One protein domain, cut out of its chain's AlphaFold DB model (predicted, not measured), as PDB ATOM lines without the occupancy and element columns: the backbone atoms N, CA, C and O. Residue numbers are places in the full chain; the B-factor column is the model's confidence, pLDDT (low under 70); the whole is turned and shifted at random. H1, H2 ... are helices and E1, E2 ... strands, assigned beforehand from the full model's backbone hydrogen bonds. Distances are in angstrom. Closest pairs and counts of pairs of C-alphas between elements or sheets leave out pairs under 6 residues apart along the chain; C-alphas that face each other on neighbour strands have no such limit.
ATOM      1  N   GLU A  10     -45.064  26.468  25.068       94.38
ATOM      2  CA  GLU A  10     -45.469  25.134  24.616       94.38
ATOM      3  C   GLU A  10     -46.306  25.186  23.334       94.38
ATOM      4  O   GLU A  10     -46.101  24.375  22.428       94.38
ATOM      5  N   ARG A  11     -47.235  26.146  23.228       94.94
ATOM      6  CA  ARG A  11     -48.051  26.369  22.026       94.94
ATOM      7  C   ARG A  11     -47.211  26.895  20.867       94.94
ATOM      8  O   ARG A  11     -47.391  26.429  19.743       94.94
ATOM      9  N   CYS A  12     -46.267  27.788  21.142       95.44
ATOM     10  CA  CYS A  12     -45.266  28.257  20.184       95.44
ATOM     11  C   CYS A  12     -44.438  27.085  19.631       95.44
ATOM     12  O   CYS A  12     -44.341  26.896  18.418       95.44
ATOM     13  N   ALA A  13     -43.934  26.215  20.512       95.62
ATOM     14  CA  ALA A  13     -43.210  25.009  20.119       95.62
ATOM     15  C   ALA A  13     -44.094  24.008  19.351       95.62
ATOM     16  O   ALA A  13     -43.613  23.323  18.450       95.62
ATOM     17  N   GLN A  14     -45.389  23.903  19.678       97.00
ATOM     18  CA  GLN A  14     -46.344  23.102  18.901       97.00
ATOM     19  C   GLN A  14     -46.502  23.626  17.473       97.00
ATOM     20  O   GLN A  14     -46.518  22.813  16.552       97.00
ATOM     21  N   LEU A  15     -46.590  24.947  17.281       97.75
ATOM     22  CA  LEU A  15     -46.644  25.540  15.946       97.75
ATOM     23  C   LEU A  15     -45.359  25.270  15.164       97.75
ATOM     24  O   LEU A  15     -45.438  24.745  14.059       97.75
ATOM     25  N   GLY A  16     -44.190  25.534  15.753       97.06
ATOM     26  CA  GLY A  16     -42.909  25.273  15.093       97.06
ATOM     27  C   GLY A  16     -42.758  23.811  14.655       97.06
ATOM     28  O   GLY A  16     -42.435  23.534  13.503       97.06
ATOM     29  N   ARG A  17     -43.101  22.856  15.534       98.19
ATOM     30  CA  ARG A  17     -43.106  21.424  15.187       98.19
ATOM     31  C   ARG A  17     -44.079  21.089  14.058       98.19
ATOM     32  O   ARG A  17     -43.742  20.265  13.218       98.19
ATOM     33  N   ALA A  18     -45.266  21.692  14.040       98.25
ATOM     34  CA  ALA A  18     -46.254  21.452  12.991       98.25
ATOM     35  C   ALA A  18     -45.794  21.990  11.629       98.25
ATOM     36  O   ALA A  18     -45.937  21.293  10.631       98.25
ATOM     37  N   LEU A  19     -45.193  23.184  11.595       98.12
ATOM     38  CA  LEU A  19     -44.625  23.764  10.375       98.12
ATOM     39  C   LEU A  19     -43.461  22.912   9.845       98.12
ATOM     40  O   LEU A  19     -43.428  22.601   8.659       98.12
ATOM     41  N   THR A  20     -42.565  22.453  10.729       97.94
ATOM     42  CA  THR A  20     -41.493  21.512  10.359       97.94
ATOM     43  C   THR A  20     -42.051  20.187   9.837       97.94
ATOM     44  O   THR A  20     -41.585  19.698   8.817       97.94
ATOM     45  N   ALA A  21     -43.060  19.609  10.496       97.69
ATOM     46  CA  ALA A  21     -43.675  18.349  10.066       97.69
ATOM     47  C   ALA A  21     -44.439  18.468   8.734       97.69
ATOM     48  O   ALA A  21     -44.677  17.462   8.071       97.69
ATOM     49  N   ALA A  22     -44.836  19.682   8.350       96.25
ATOM     50  CA  ALA A  22     -45.444  19.971   7.058       96.25
ATOM     51  C   ALA A  22     -44.411  20.198   5.935       96.25
ATOM     52  O   ALA A  22     -44.829  20.426   4.801       96.25
ATOM     53  N   ASP A  23     -43.107  20.100   6.220       96.00
ATOM     54  CA  ASP A  23     -41.998  20.426   5.308       96.00
ATOM     55  C   ASP A  23     -42.004  21.891   4.836       96.00
ATOM     56  O   ASP A  23     -41.553  22.214   3.737       96.00
ATOM     57  N   LEU A  24     -42.523  22.800   5.666       96.88
ATOM     58  CA  LEU A  24     -42.503  24.230   5.378       96.88
ATOM     59  C   LEU A  24     -41.192  24.839   5.874       96.88
ATOM     60  O   LEU A  24     -40.780  24.616   7.013       96.88
ATOM     61  N   THR A  25     -40.560  25.673   5.050       97.00
ATOM     62  CA  THR A  25     -39.479  26.545   5.526       97.00
ATOM     63  C   THR A  25     -40.101  27.630   6.392       97.00
ATOM     64  O   THR A  25     -40.996  28.336   5.929       97.00
ATOM     65  N   TRP A  26     -39.655  27.779   7.640       97.75
ATOM     66  CA  TRP A  26     -40.230  28.770   8.547       97.75
ATOM     67  C   TRP A  26     -39.205  29.403   9.487       97.75
ATOM     68  O   TRP A  26     -38.143  28.846   9.762       97.75
ATOM     69  N   SER A  27     -39.557  30.581   9.990       97.38
ATOM     70  CA  SER A  27     -38.850  31.300  11.043       97.38
ATOM     71  C   SER A  27     -39.846  32.029  11.942       97.38
ATOM     72  O   SER A  27     -40.989  32.278  11.558       97.38
ATOM     73  N   ASP A  28     -39.426  32.376  13.154       95.31
ATOM     74  CA  ASP A  28     -40.145  33.325  13.998       95.31
ATOM     75  C   ASP A  28     -39.344  34.620  14.153       95.31
ATOM     76  O   ASP A  28     -38.162  34.696  13.821       95.31
ATOM     77  N   ASN A  29     -40.005  35.665  14.641       95.12
ATOM     78  CA  ASN A  29     -39.359  36.938  14.951       95.12
ATOM     79  C   ASN A  29     -38.736  36.984  16.359       95.12
ATOM     80  O   ASN A  29     -38.457  38.072  16.867       95.12
ATOM     81  N   SER A  30     -38.574  35.824  16.999       91.25
ATOM     82  CA  SER A  30     -37.990  35.627  18.328       91.25
ATOM     83  C   SER A  30     -38.664  36.405  19.463       91.25
ATOM     84  O   SER A  30     -38.060  36.597  20.511       91.25
ATOM     85  N   ARG A  31     -39.929  36.819  19.291       91.75
ATOM     86  CA  ARG A  31     -40.735  37.510  20.318       91.75
ATOM     87  C   ARG A  31     -41.680  36.574  21.069       91.75
ATOM     88  O   ARG A  31     -42.833  36.920  21.326       91.75
ATOM     89  N   GLN A  32     -41.229  35.365  21.390       86.25
ATOM     90  CA  GLN A  32     -42.064  34.378  22.094       86.25
ATOM     91  C   GLN A  32     -42.431  34.827  23.525       86.25
ATOM     92  O   GLN A  32     -43.439  34.390  24.072       86.25
ATOM     93  N   ASP A  33     -41.645  35.735  24.100       88.31
ATOM     94  CA  ASP A  33     -41.851  36.438  25.369       88.31
ATOM     95  C   ASP A  33     -42.846  37.613  25.277       88.31
ATOM     96  O   ASP A  33     -43.377  38.056  26.296       88.31
ATOM     97  N   ALA A  34     -43.162  38.081  24.063       91.50
ATOM     98  CA  ALA A  34     -44.132  39.145  23.813       91.50
ATOM     99  C   ALA A  34     -45.163  38.726  22.743       91.50
ATOM    100  O   ALA A  34     -45.124  39.228  21.612       91.50
ATOM    101  N   PRO A  35     -46.124  37.840  23.087       90.31
ATOM    102  CA  PRO A  35     -47.041  37.228  22.124       90.31
ATOM    103  C   PRO A  35     -47.881  38.204  21.291       90.31
ATOM    104  O   PRO A  35     -48.264  37.885  20.172       90.31
ATOM    105  N   GLN A  36     -48.130  39.418  21.789       91.62
ATOM    106  CA  GLN A  36     -48.813  40.478  21.042       91.62
ATOM    107  C   GLN A  36     -48.047  40.959  19.797       91.62
ATOM    108  O   GLN A  36     -48.628  41.599  18.924       91.62
ATOM    109  N   TYR A  37     -46.746  40.674  19.724       93.19
ATOM    110  CA  TYR A  37     -45.883  40.972  18.585       93.19
ATOM    111  C   TYR A  37     -45.343  39.706  17.920       93.19
ATOM    112  O   TYR A  37     -44.500  39.818  17.035       93.19
ATOM    113  N   LEU A  38     -45.760  38.522  18.368       94.88
ATOM    114  CA  LEU A  38     -45.246  37.259  17.865       94.88
ATOM    115  C   LEU A  38     -45.767  37.007  16.451       94.88
ATOM    116  O   LEU A  38     -46.976  36.956  16.217       94.88
ATOM    117  N   THR A  39     -44.831  36.797  15.534       96.81
ATOM    118  CA  THR A  39     -45.130  36.471  14.143       96.81
ATOM    119  C   THR A  39     -44.194  35.372  13.678       96.81
ATOM    120  O   THR A  39     -42.974  35.486  13.803       96.81
ATOM    121  N   TYR A  40     -44.781  34.338  13.092       97.81
ATOM    122  CA  TYR A  40     -44.080  33.311  12.341       97.81
ATOM    123  C   TYR A  40     -44.194  33.622  10.859       97.81
ATOM    124  O   TYR A  40     -45.250  34.039  10.382       97.81
ATOM    125  N   THR A  41     -43.109  33.401  10.135       98.00
ATOM    126  CA  THR A  41     -43.061  33.482   8.681       98.00
ATOM    127  C   THR A  41     -42.845  32.076   8.152       98.00
ATOM    128  O   THR A  41     -41.882  31.429   8.547       98.00
ATOM    129  N   ALA A  42     -43.731  31.594   7.287       97.69
ATOM    130  CA  ALA A  42     -43.608  30.301   6.623       97.69
ATOM    131  C   ALA A  42     -43.649  30.488   5.104       97.69
ATOM    132  O   ALA A  42     -44.348  31.369   4.607       97.69
ATOM    133  N   THR A  43     -42.915  29.669   4.366       97.19
ATOM    134  CA  THR A  43     -42.943  29.636   2.902       97.19
ATOM    135  C   THR A  43     -43.663  28.376   2.455       97.19
ATOM    136  O   THR A  43     -43.288  27.277   2.865       97.19
ATOM    137  N   ASP A  44     -44.707  28.540   1.643       94.81
ATOM    138  CA  ASP A  44     -45.465  27.420   1.087       94.81
ATOM    139  C   ASP A  44     -44.724  26.738  -0.085       94.81
ATOM    140  O   ASP A  44     -43.730  27.278  -0.588       94.81
ATOM    141  N   PRO A  45     -45.185  25.561  -0.558       94.44
ATOM    142  CA  PRO A  45     -44.553  24.849  -1.675       94.44
ATOM    143  C   PRO A  45     -44.513  25.629  -2.999       94.44
ATOM    144  O   PRO A  45     -43.749  25.282  -3.897       94.44
ATOM    145  N   HIS A  46     -45.318  26.685  -3.124       93.50
ATOM    146  CA  HIS A  46     -45.378  27.559  -4.293       93.50
ATOM    147  C   HIS A  46     -44.472  28.793  -4.148       93.50
ATOM    148  O   HIS A  46     -44.465  29.664  -5.018       93.50
ATOM    149  N   GLY A  47     -43.694  28.880  -3.063       94.50
ATOM    150  CA  GLY A  47     -42.777  29.983  -2.790       94.50
ATOM    151  C   GLY A  47     -43.456  31.232  -2.228       94.50
ATOM    152  O   GLY A  47     -42.816  32.281  -2.144       94.50
ATOM    153  N   ARG A  48     -44.736  31.161  -1.837       95.56
ATOM    154  CA  ARG A  48     -45.446  32.304  -1.251       95.56
ATOM    155  C   ARG A  48     -45.191  32.369   0.247       95.56
ATOM    156  O   ARG A  48     -45.123  31.358   0.944       95.56
ATOM    157  N   THR A  49     -45.097  33.595   0.748       97.00
ATOM    158  CA  THR A  49     -44.864  33.863   2.167       97.00
ATOM    159  C   THR A  49     -46.180  33.987   2.927       97.00
ATOM    160  O   THR A  49     -47.071  34.755   2.554       97.00
ATOM    161  N   TRP A  50     -46.254  33.272   4.041       97.94
ATOM    162  CA  TRP A  50     -47.352  33.264   4.990       97.94
ATOM    163  C   TRP A  50     -46.899  33.837   6.324       97.94
ATOM    164  O   TRP A  50     -45.843  33.481   6.841       97.94
ATOM    165  N   GLN A  51     -47.722  34.709   6.896       98.00
ATOM    166  CA  GLN A  51     -47.562  35.194   8.260       98.00
ATOM    167  C   GLN A  51     -48.560  34.488   9.165       98.00
ATOM    168  O   GLN A  51     -49.758  34.496   8.874       98.00
ATOM    169  N   VAL A  52     -48.075  33.914  10.264       97.94
ATOM    170  CA  VAL A  52     -48.903  33.280  11.291       97.94
ATOM    171  C   VAL A  52     -48.733  34.020  12.608       97.94
ATOM    172  O   VAL A  52     -47.612  34.216  13.076       97.94
ATOM    173  N   SER A  53     -49.841  34.426  13.217       96.81
ATOM    174  CA  SER A  53     -49.852  35.141  14.496       96.81
ATOM    175  C   SER A  53     -50.890  34.549  15.452       96.81
ATOM    176  O   SER A  53     -51.851  33.900  15.011       96.81
ATOM    177  N   PRO A  54     -50.702  34.716  16.774       96.75
ATOM    178  CA  PRO A  54     -51.695  34.288  17.740       96.75
ATOM    179  C   PRO A  54     -52.922  35.206  17.684       96.75
ATOM    180  O   PRO A  54     -52.822  36.426  17.558       96.75
ATOM    181  N   ALA A  55     -54.098  34.613  17.824       95.62
ATOM    182  CA  ALA A  55     -55.357  35.314  17.986       95.62
ATOM    183  C   ALA A  55     -55.415  36.026  19.338       95.62
ATOM    184  O   ALA A  55     -54.792  35.596  20.310       95.62
ATOM    185  N   THR A  56     -56.234  37.068  19.432       94.56
ATOM    186  CA  THR A  56     -56.602  37.642  20.731       94.56
ATOM    187  C   THR A  56     -57.564  36.713  21.474       94.56
ATOM    188  O   THR A  56     -58.326  35.965  20.858       94.56
ATOM    189  N   ASN A  57     -57.587  36.798  22.805       91.94
ATOM    190  CA  ASN A  57     -58.490  36.016  23.657       91.94
ATOM    191  C   ASN A  57     -59.978  36.110  23.256       91.94
ATOM    192  O   ASN A  57     -60.706  35.140  23.418       91.94
ATOM    193  N   PHE A  58     -60.433  37.249  22.721       92.88
ATOM    194  CA  PHE A  58     -61.830  37.445  22.306       92.88
ATOM    195  C   PHE A  58     -62.212  36.696  21.028       92.88
ATOM    196  O   PHE A  58     -63.396  36.535  20.752       92.88
ATOM    197  N   GLN A  59     -61.230  36.273  20.234       92.94
ATOM    198  CA  GLN A  59     -61.482  35.564  18.981       92.94
ATOM    199  C   GLN A  59     -61.514  34.041  19.175       92.94
ATOM    200  O   GLN A  59     -61.979  33.326  18.292       92.94
ATOM    201  N   ILE A  60     -61.020  33.536  20.310       91.81
ATOM    202  CA  ILE A  60     -60.896  32.099  20.565       91.81
ATOM    203  C   ILE A  60     -62.231  31.542  21.050       91.81
ATOM    204  O   ILE A  60     -62.789  32.002  22.046       91.81
ATOM    205  N   SER A  61     -62.717  30.503  20.371       91.56
ATOM    206  CA  SER A  61     -63.918  29.795  20.807       91.56
ATOM    207  C   SER A  61     -63.644  28.978  22.077       91.56
ATOM    208  O   SER A  61     -62.702  28.176  22.081       91.56
ATOM    209  N   PRO A  62     -64.500  29.060  23.115       88.31
ATOM    210  CA  PRO A  62     -64.408  28.194  24.291       88.31
ATOM    211  C   PRO A  62     -64.493  26.698  23.960       88.31
ATOM    212  O   PRO A  62     -63.918  25.882  24.673       88.31
ATOM    213  N   SER A  63     -65.181  26.331  22.870       92.38
ATOM    214  CA  SER A  63     -65.293  24.939  22.415       92.38
ATOM    215  C   SER A  63     -64.012  24.394  21.771       92.38
ATOM    216  O   SER A  63     -63.866  23.180  21.652       92.38
ATOM    217  N   SER A  64     -63.076  25.270  21.392       89.56
ATOM    218  CA  SER A  64     -61.851  24.916  20.670       89.56
ATOM    219  C   SER A  64     -60.651  25.739  21.161       89.56
ATOM    220  O   SER A  64     -60.055  26.491  20.387       89.56
ATOM    221  N   PRO A  65     -60.217  25.580  22.424       89.06
ATOM    222  CA  PRO A  65     -59.185  26.433  23.030       89.06
ATOM    223  C   PRO A  65     -57.794  26.293  22.386       89.06
ATOM    224  O   PRO A  65     -56.892  27.075  22.669       89.06
ATOM    225  N   GLY A  66     -57.587  25.279  21.539       90.88
ATOM    226  CA  GLY A  66     -56.353  25.096  20.772       90.88
ATOM    227  C   GLY A  66     -56.324  25.821  19.423       90.88
ATOM    228  O   GLY A  66     -55.268  25.841  18.794       90.88
ATOM    229  N   GLN A  67     -57.447  26.383  18.962       96.12
ATOM    230  CA  GLN A  67     -57.544  27.124  17.701       96.12
ATOM    231  C   GLN A  67     -57.174  28.589  17.924       96.12
ATOM    232  O   GLN A  67     -58.030  29.453  18.088       96.12
ATOM    233  N   ILE A  68     -55.870  28.841  17.991       96.75
ATOM    234  CA  ILE A  68     -55.325  30.145  18.376       96.75
ATOM    235  C   ILE A  68     -54.477  30.783  17.283       96.75
ATOM    236  O   ILE A  68     -54.006  31.891  17.484       96.75
ATOM    237  N   TRP A  69     -54.238  30.100  16.165       97.75
ATOM    238  CA  TRP A  69     -53.322  30.570  15.132       97.75
ATOM    239  C   TRP A  69     -54.092  31.050  13.920       97.75
ATOM    240  O   TRP A  69     -54.977  30.350  13.429       97.75
ATOM    241  N   GLN A  70     -53.731  32.227  13.426       97.31
ATOM    242  CA  GLN A  70     -54.263  32.760  12.185       97.31
ATOM    243  C   GLN A  70     -53.147  32.899  11.169       97.31
ATOM    244  O   GLN A  70     -52.151  33.563  11.447       97.31
ATOM    245  N   ALA A  71     -53.334  32.316   9.991       97.69
ATOM    246  CA  ALA A  71     -52.441  32.516   8.863       97.69
ATOM    247  C   ALA A  71     -52.982  33.596   7.923       97.69
ATOM    248  O   ALA A  71     -54.192  33.741   7.736       97.69
ATOM    249  N   SER A  72     -52.083  34.345   7.300       97.06
ATOM    250  CA  SER A  72     -52.410  35.273   6.224       97.06
ATOM    251  C   SER A  72     -51.325  35.269   5.158       97.06
ATOM    252  O   SER A  72     -50.146  35.108   5.470       97.06
ATOM    253  N   CYS A  73     -51.727  35.453   3.905       96.62
ATOM    254  CA  CYS A  73     -50.833  35.523   2.759       96.62
ATOM    255  C   CYS A  73     -51.138  36.792   1.969       96.62
ATOM    256  O   CYS A  73     -52.226  36.938   1.406       96.62
ATOM    257  N   ALA A  74     -50.171  37.709   1.913       93.81
ATOM    258  CA  ALA A  74     -50.323  38.962   1.181       93.81
ATOM    259  C   ALA A  74     -50.454  38.730  -0.331       93.81
ATOM    260  O   ALA A  74     -51.272  39.381  -0.975       93.81
ATOM    261  N   ALA A  75     -49.713  37.759  -0.880       92.94
ATOM    262  CA  ALA A  75     -49.757  37.420  -2.305       92.94
ATOM    263  C   ALA A  75     -51.150  36.952  -2.761       92.94
ATOM    264  O   ALA A  75     -51.542  37.205  -3.895       92.94
ATOM    265  N   LEU A  76     -51.912  36.318  -1.863       92.69
ATOM    266  CA  LEU A  76     -53.273  35.840  -2.120       92.69
ATOM    267  C   LEU A  76     -54.356  36.772  -1.566       92.69
ATOM    268  O   LEU A  76     -55.533  36.424  -1.602       92.69
ATOM    269  N   MET A  77     -53.970  37.911  -0.978       93.69
ATOM    270  CA  MET A  77     -54.863  38.816  -0.242       93.69
ATOM    271  C   MET A  77     -55.808  38.080   0.724       93.69
ATOM    272  O   MET A  77     -56.961  38.463   0.912       93.69
ATOM    273  N   THR A  78     -55.324  36.993   1.329       92.06
ATOM    274  CA  THR A  78     -56.157  36.058   2.088       92.06
ATOM    275  C   THR A  78     -55.729  36.025   3.545       92.06
ATOM    276  O   THR A  78     -54.542  36.024   3.876       92.06
ATOM    277  N   ARG A  79     -56.722  35.961   4.433       94.69
ATOM    278  CA  ARG A  79     -56.554  35.672   5.855       94.69
ATOM    279  C   ARG A  79     -57.420  34.468   6.202       94.69
ATOM    280  O   ARG A  79     -58.630  34.500   5.999       94.69
ATOM    281  N   GLY A  80     -56.787  33.420   6.710       92.38
ATOM    282  CA  GLY A  80     -57.450  32.179   7.078       92.38
ATOM    283  C   GLY A  80     -58.254  32.283   8.382       92.38
ATOM    284  O   GLY A  80     -58.156  33.277   9.118       92.38
ATOM    285  N   PRO A  81     -59.049  31.248   8.694       94.88
ATOM    286  CA  PRO A  81     -59.723  31.122   9.981       94.88
ATOM    287  C   PRO A  81     -58.722  30.881  11.121       94.88
ATOM    288  O   PRO A  81     -57.532  30.651  10.896       94.88
ATOM    289  N   LEU A  82     -59.217  30.910  12.361       96.44
ATOM    290  CA  LEU A  82     -58.438  30.457  13.510       96.44
ATOM    291  C   LEU A  82     -58.352  28.939  13.529       96.44
ATOM    292  O   LEU A  82     -59.364  28.240  13.540       96.44
ATOM    293  N   LEU A  83     -57.124  28.441  13.555       97.62
ATOM    294  CA  LEU A  83     -56.811  27.030  13.437       97.62
ATOM    295  C   LEU A  83     -55.875  26.587  14.558       97.62
ATOM    296  O   LEU A  83     -55.224  27.386  15.240       97.62
ATOM    297  N   SER A  84     -55.835  25.275  14.777       97.44
ATOM    298  CA  SER A  84     -54.809  24.670  15.620       97.44
ATOM    299  C   SER A  84     -53.461  24.694  14.898       97.44
ATOM    300  O   SER A  84     -53.401  24.833  13.678       97.44
ATOM    301  N   ALA A  85     -52.369  24.516  15.645       97.56
ATOM    302  CA  ALA A  85     -51.009  24.507  15.094       97.56
ATOM    303  C   ALA A  85     -50.843  23.539  13.908       97.56
ATOM    304  O   ALA A  85     -50.207  23.866  12.914       97.56
ATOM    305  N   ARG A  86     -51.451  22.353  14.000       97.44
ATOM    306  CA  ARG A  86     -51.424  21.366  12.920       97.44
ATOM    307  C   ARG A  86     -52.224  21.830  11.704       97.44
ATOM    308  O   ARG A  86     -51.687  21.858  10.605       97.44
ATOM    309  N   LEU A  87     -53.479  22.225  11.921       97.69
ATOM    310  CA  LEU A  87     -54.378  22.615  10.834       97.69
ATOM    311  C   LEU A  87     -53.884  23.865  10.099       97.69
ATOM    312  O   LEU A  87     -54.111  23.986   8.903       97.69
ATOM    313  N   VAL A  88     -53.206  24.794  10.784       97.75
ATOM    314  CA  VAL A  88     -52.644  25.976  10.117       97.75
ATOM    315  C   VAL A  88     -51.467  25.608   9.209       97.75
ATOM    316  O   VAL A  88     -51.354  26.160   8.120       97.75
ATOM    317  N   ALA A  89     -50.625  24.653   9.615       97.75
ATOM    318  CA  ALA A  89     -49.527  24.167   8.784       97.75
ATOM    319  C   ALA A  89     -50.047  23.404   7.553       97.75
ATOM    320  O   ALA A  89     -49.589  23.659   6.444       97.75
ATOM    321  N   GLU A  90     -51.048  22.537   7.737       97.00
ATOM    322  CA  GLU A  90     -51.748  21.854   6.636       97.00
ATOM    323  C   GLU A  90     -52.401  22.873   5.686       97.00
ATOM    324  O   GLU A  90     -52.191  22.815   4.481       97.00
ATOM    325  N   HIS A  91     -53.084  23.893   6.219       95.62
ATOM    326  CA  HIS A  91     -53.700  24.952   5.413       95.62
ATOM    327  C   HIS A  91     -52.699  25.719   4.537       95.62
ATOM    328  O   HIS A  91     -53.008  26.030   3.391       95.62
ATOM    329  N   ILE A  92     -51.512  26.028   5.068       96.12
ATOM    330  CA  ILE A  92     -50.445  26.696   4.309       96.12
ATOM    331  C   ILE A  92     -49.870  25.757   3.241       96.12
ATOM    332  O   ILE A  92     -49.583  26.193   2.131       96.12
ATOM    333  N   LYS A  93     -49.700  24.472   3.564       95.25
ATOM    334  CA  LYS A  93     -49.150  23.473   2.641       95.25
ATOM    335  C   LYS A  93     -50.081  23.192   1.462       95.25
ATOM    336  O   LYS A  93     -49.608  23.102   0.334       95.25
ATOM    337  N   ASP A  94     -51.378  23.075   1.728       93.88
ATOM    338  CA  ASP A  94     -52.379  22.617   0.760       93.88
ATOM    339  C   ASP A  94     -53.006  23.760  -0.052       93.88
ATOM    340  O   ASP A  94     -53.980  23.550  -0.781       93.88
ATOM    341  N   VAL A  95     -52.495  24.991   0.073       88.88
ATOM    342  CA  VAL A  95     -53.077  26.123  -0.643       88.88
ATOM    343  C   VAL A  95     -52.822  25.992  -2.155       88.88
ATOM    344  O   VAL A  95     -51.670  25.859  -2.565       88.88
TER     345      VAL A  95
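Overview. This is residues 10 to 95 of the 97 residues of an uncharacterized protein of Streptomyces sp. NWU339 (UniProt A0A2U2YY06). A strongly twisted sheet of five strands, E1 to E5, makes a wall, and two helices, H1 and H2, lie side by side over one of its faces and run along the strands; the other face has no named helix. The first helix, H1, comes before the strands and the second, H2, after them, and a long link, residues 55 to 68, reaches away from the sheet between E3 and E4. The printed part has 86 residues with two named helices and five named strands, in the order H1 E1 E2 E3 E4 E5 H2, and the class is mixed, helices and strands. The sheet's order is E1 E2 E3 E4 E5, antiparallel throughout. The whole is compact, with a radius of gyration of the C-alphas of 11.9 A and spans of 34 by 24 by 22 A.

Along the chain. H1 is residues 10 to 21, 16.2 A long, and begins at C-alpha 10 at (-45.469, 25.134, 24.616). E1 is residues 25 to 28, 10.9 A, and E2 is residues 40 to 43, 10.2 A. E3 is residues 49 to 54, 17.0 A, with C-alpha 49 at (-44.864, 33.863, 2.167). E4 is residues 69 to 73, 13.6 A, and E5 is residues 78 to 83, 14.5 A. H2 is residues 85 to 93, 12.6 A, and ends at C-alpha 93 at (-49.150, 23.473, 2.641).

Arrangement. The strands form a meander, each the antiparallel neighbour of the one before, with E1 and E5 as edge strands. In the hairpin of E1 and E2, N 27 and O 41 are 2.9 A apart, within hydrogen-bond range. In the hairpin of E2 and E3, N 42 and O 50 are 2.9 A apart. In the hairpin of E3 and E4, N 51 and O 72 are 2.8 A apart. In the hairpin of E4 and E5, N 80 and O 71 are 2.8 A apart. H1 and H2 are on the same face of the sheet. H1 lies over E2, at a height over the sheet of 9.4 A, and runs along the strands at 6 degrees to E2 on the local plane. H2, at a height of 7.2 A, lies over E3 and only just over E4, on which 3 of its 9 C-alphas fall. H1 and H2 touch, the closest C-alphas being those of Leu 15 and Ala 85 at 4.6 A, and run the same way at a shallow tilt of 32 degrees. In both helices every O i to N i+4 pair is within hydrogen-bond range.

Size, cuts and confidence. The two C-alphas farthest apart, those of Gly 47 and Pro 62, are 34.7 A apart. The printed part has no cut. The links E1 to E2, 11 residues, and E3 to E4, 14 residues, are long. The mean pLDDT of the printed part is 95.0, and no printed residue is under 70.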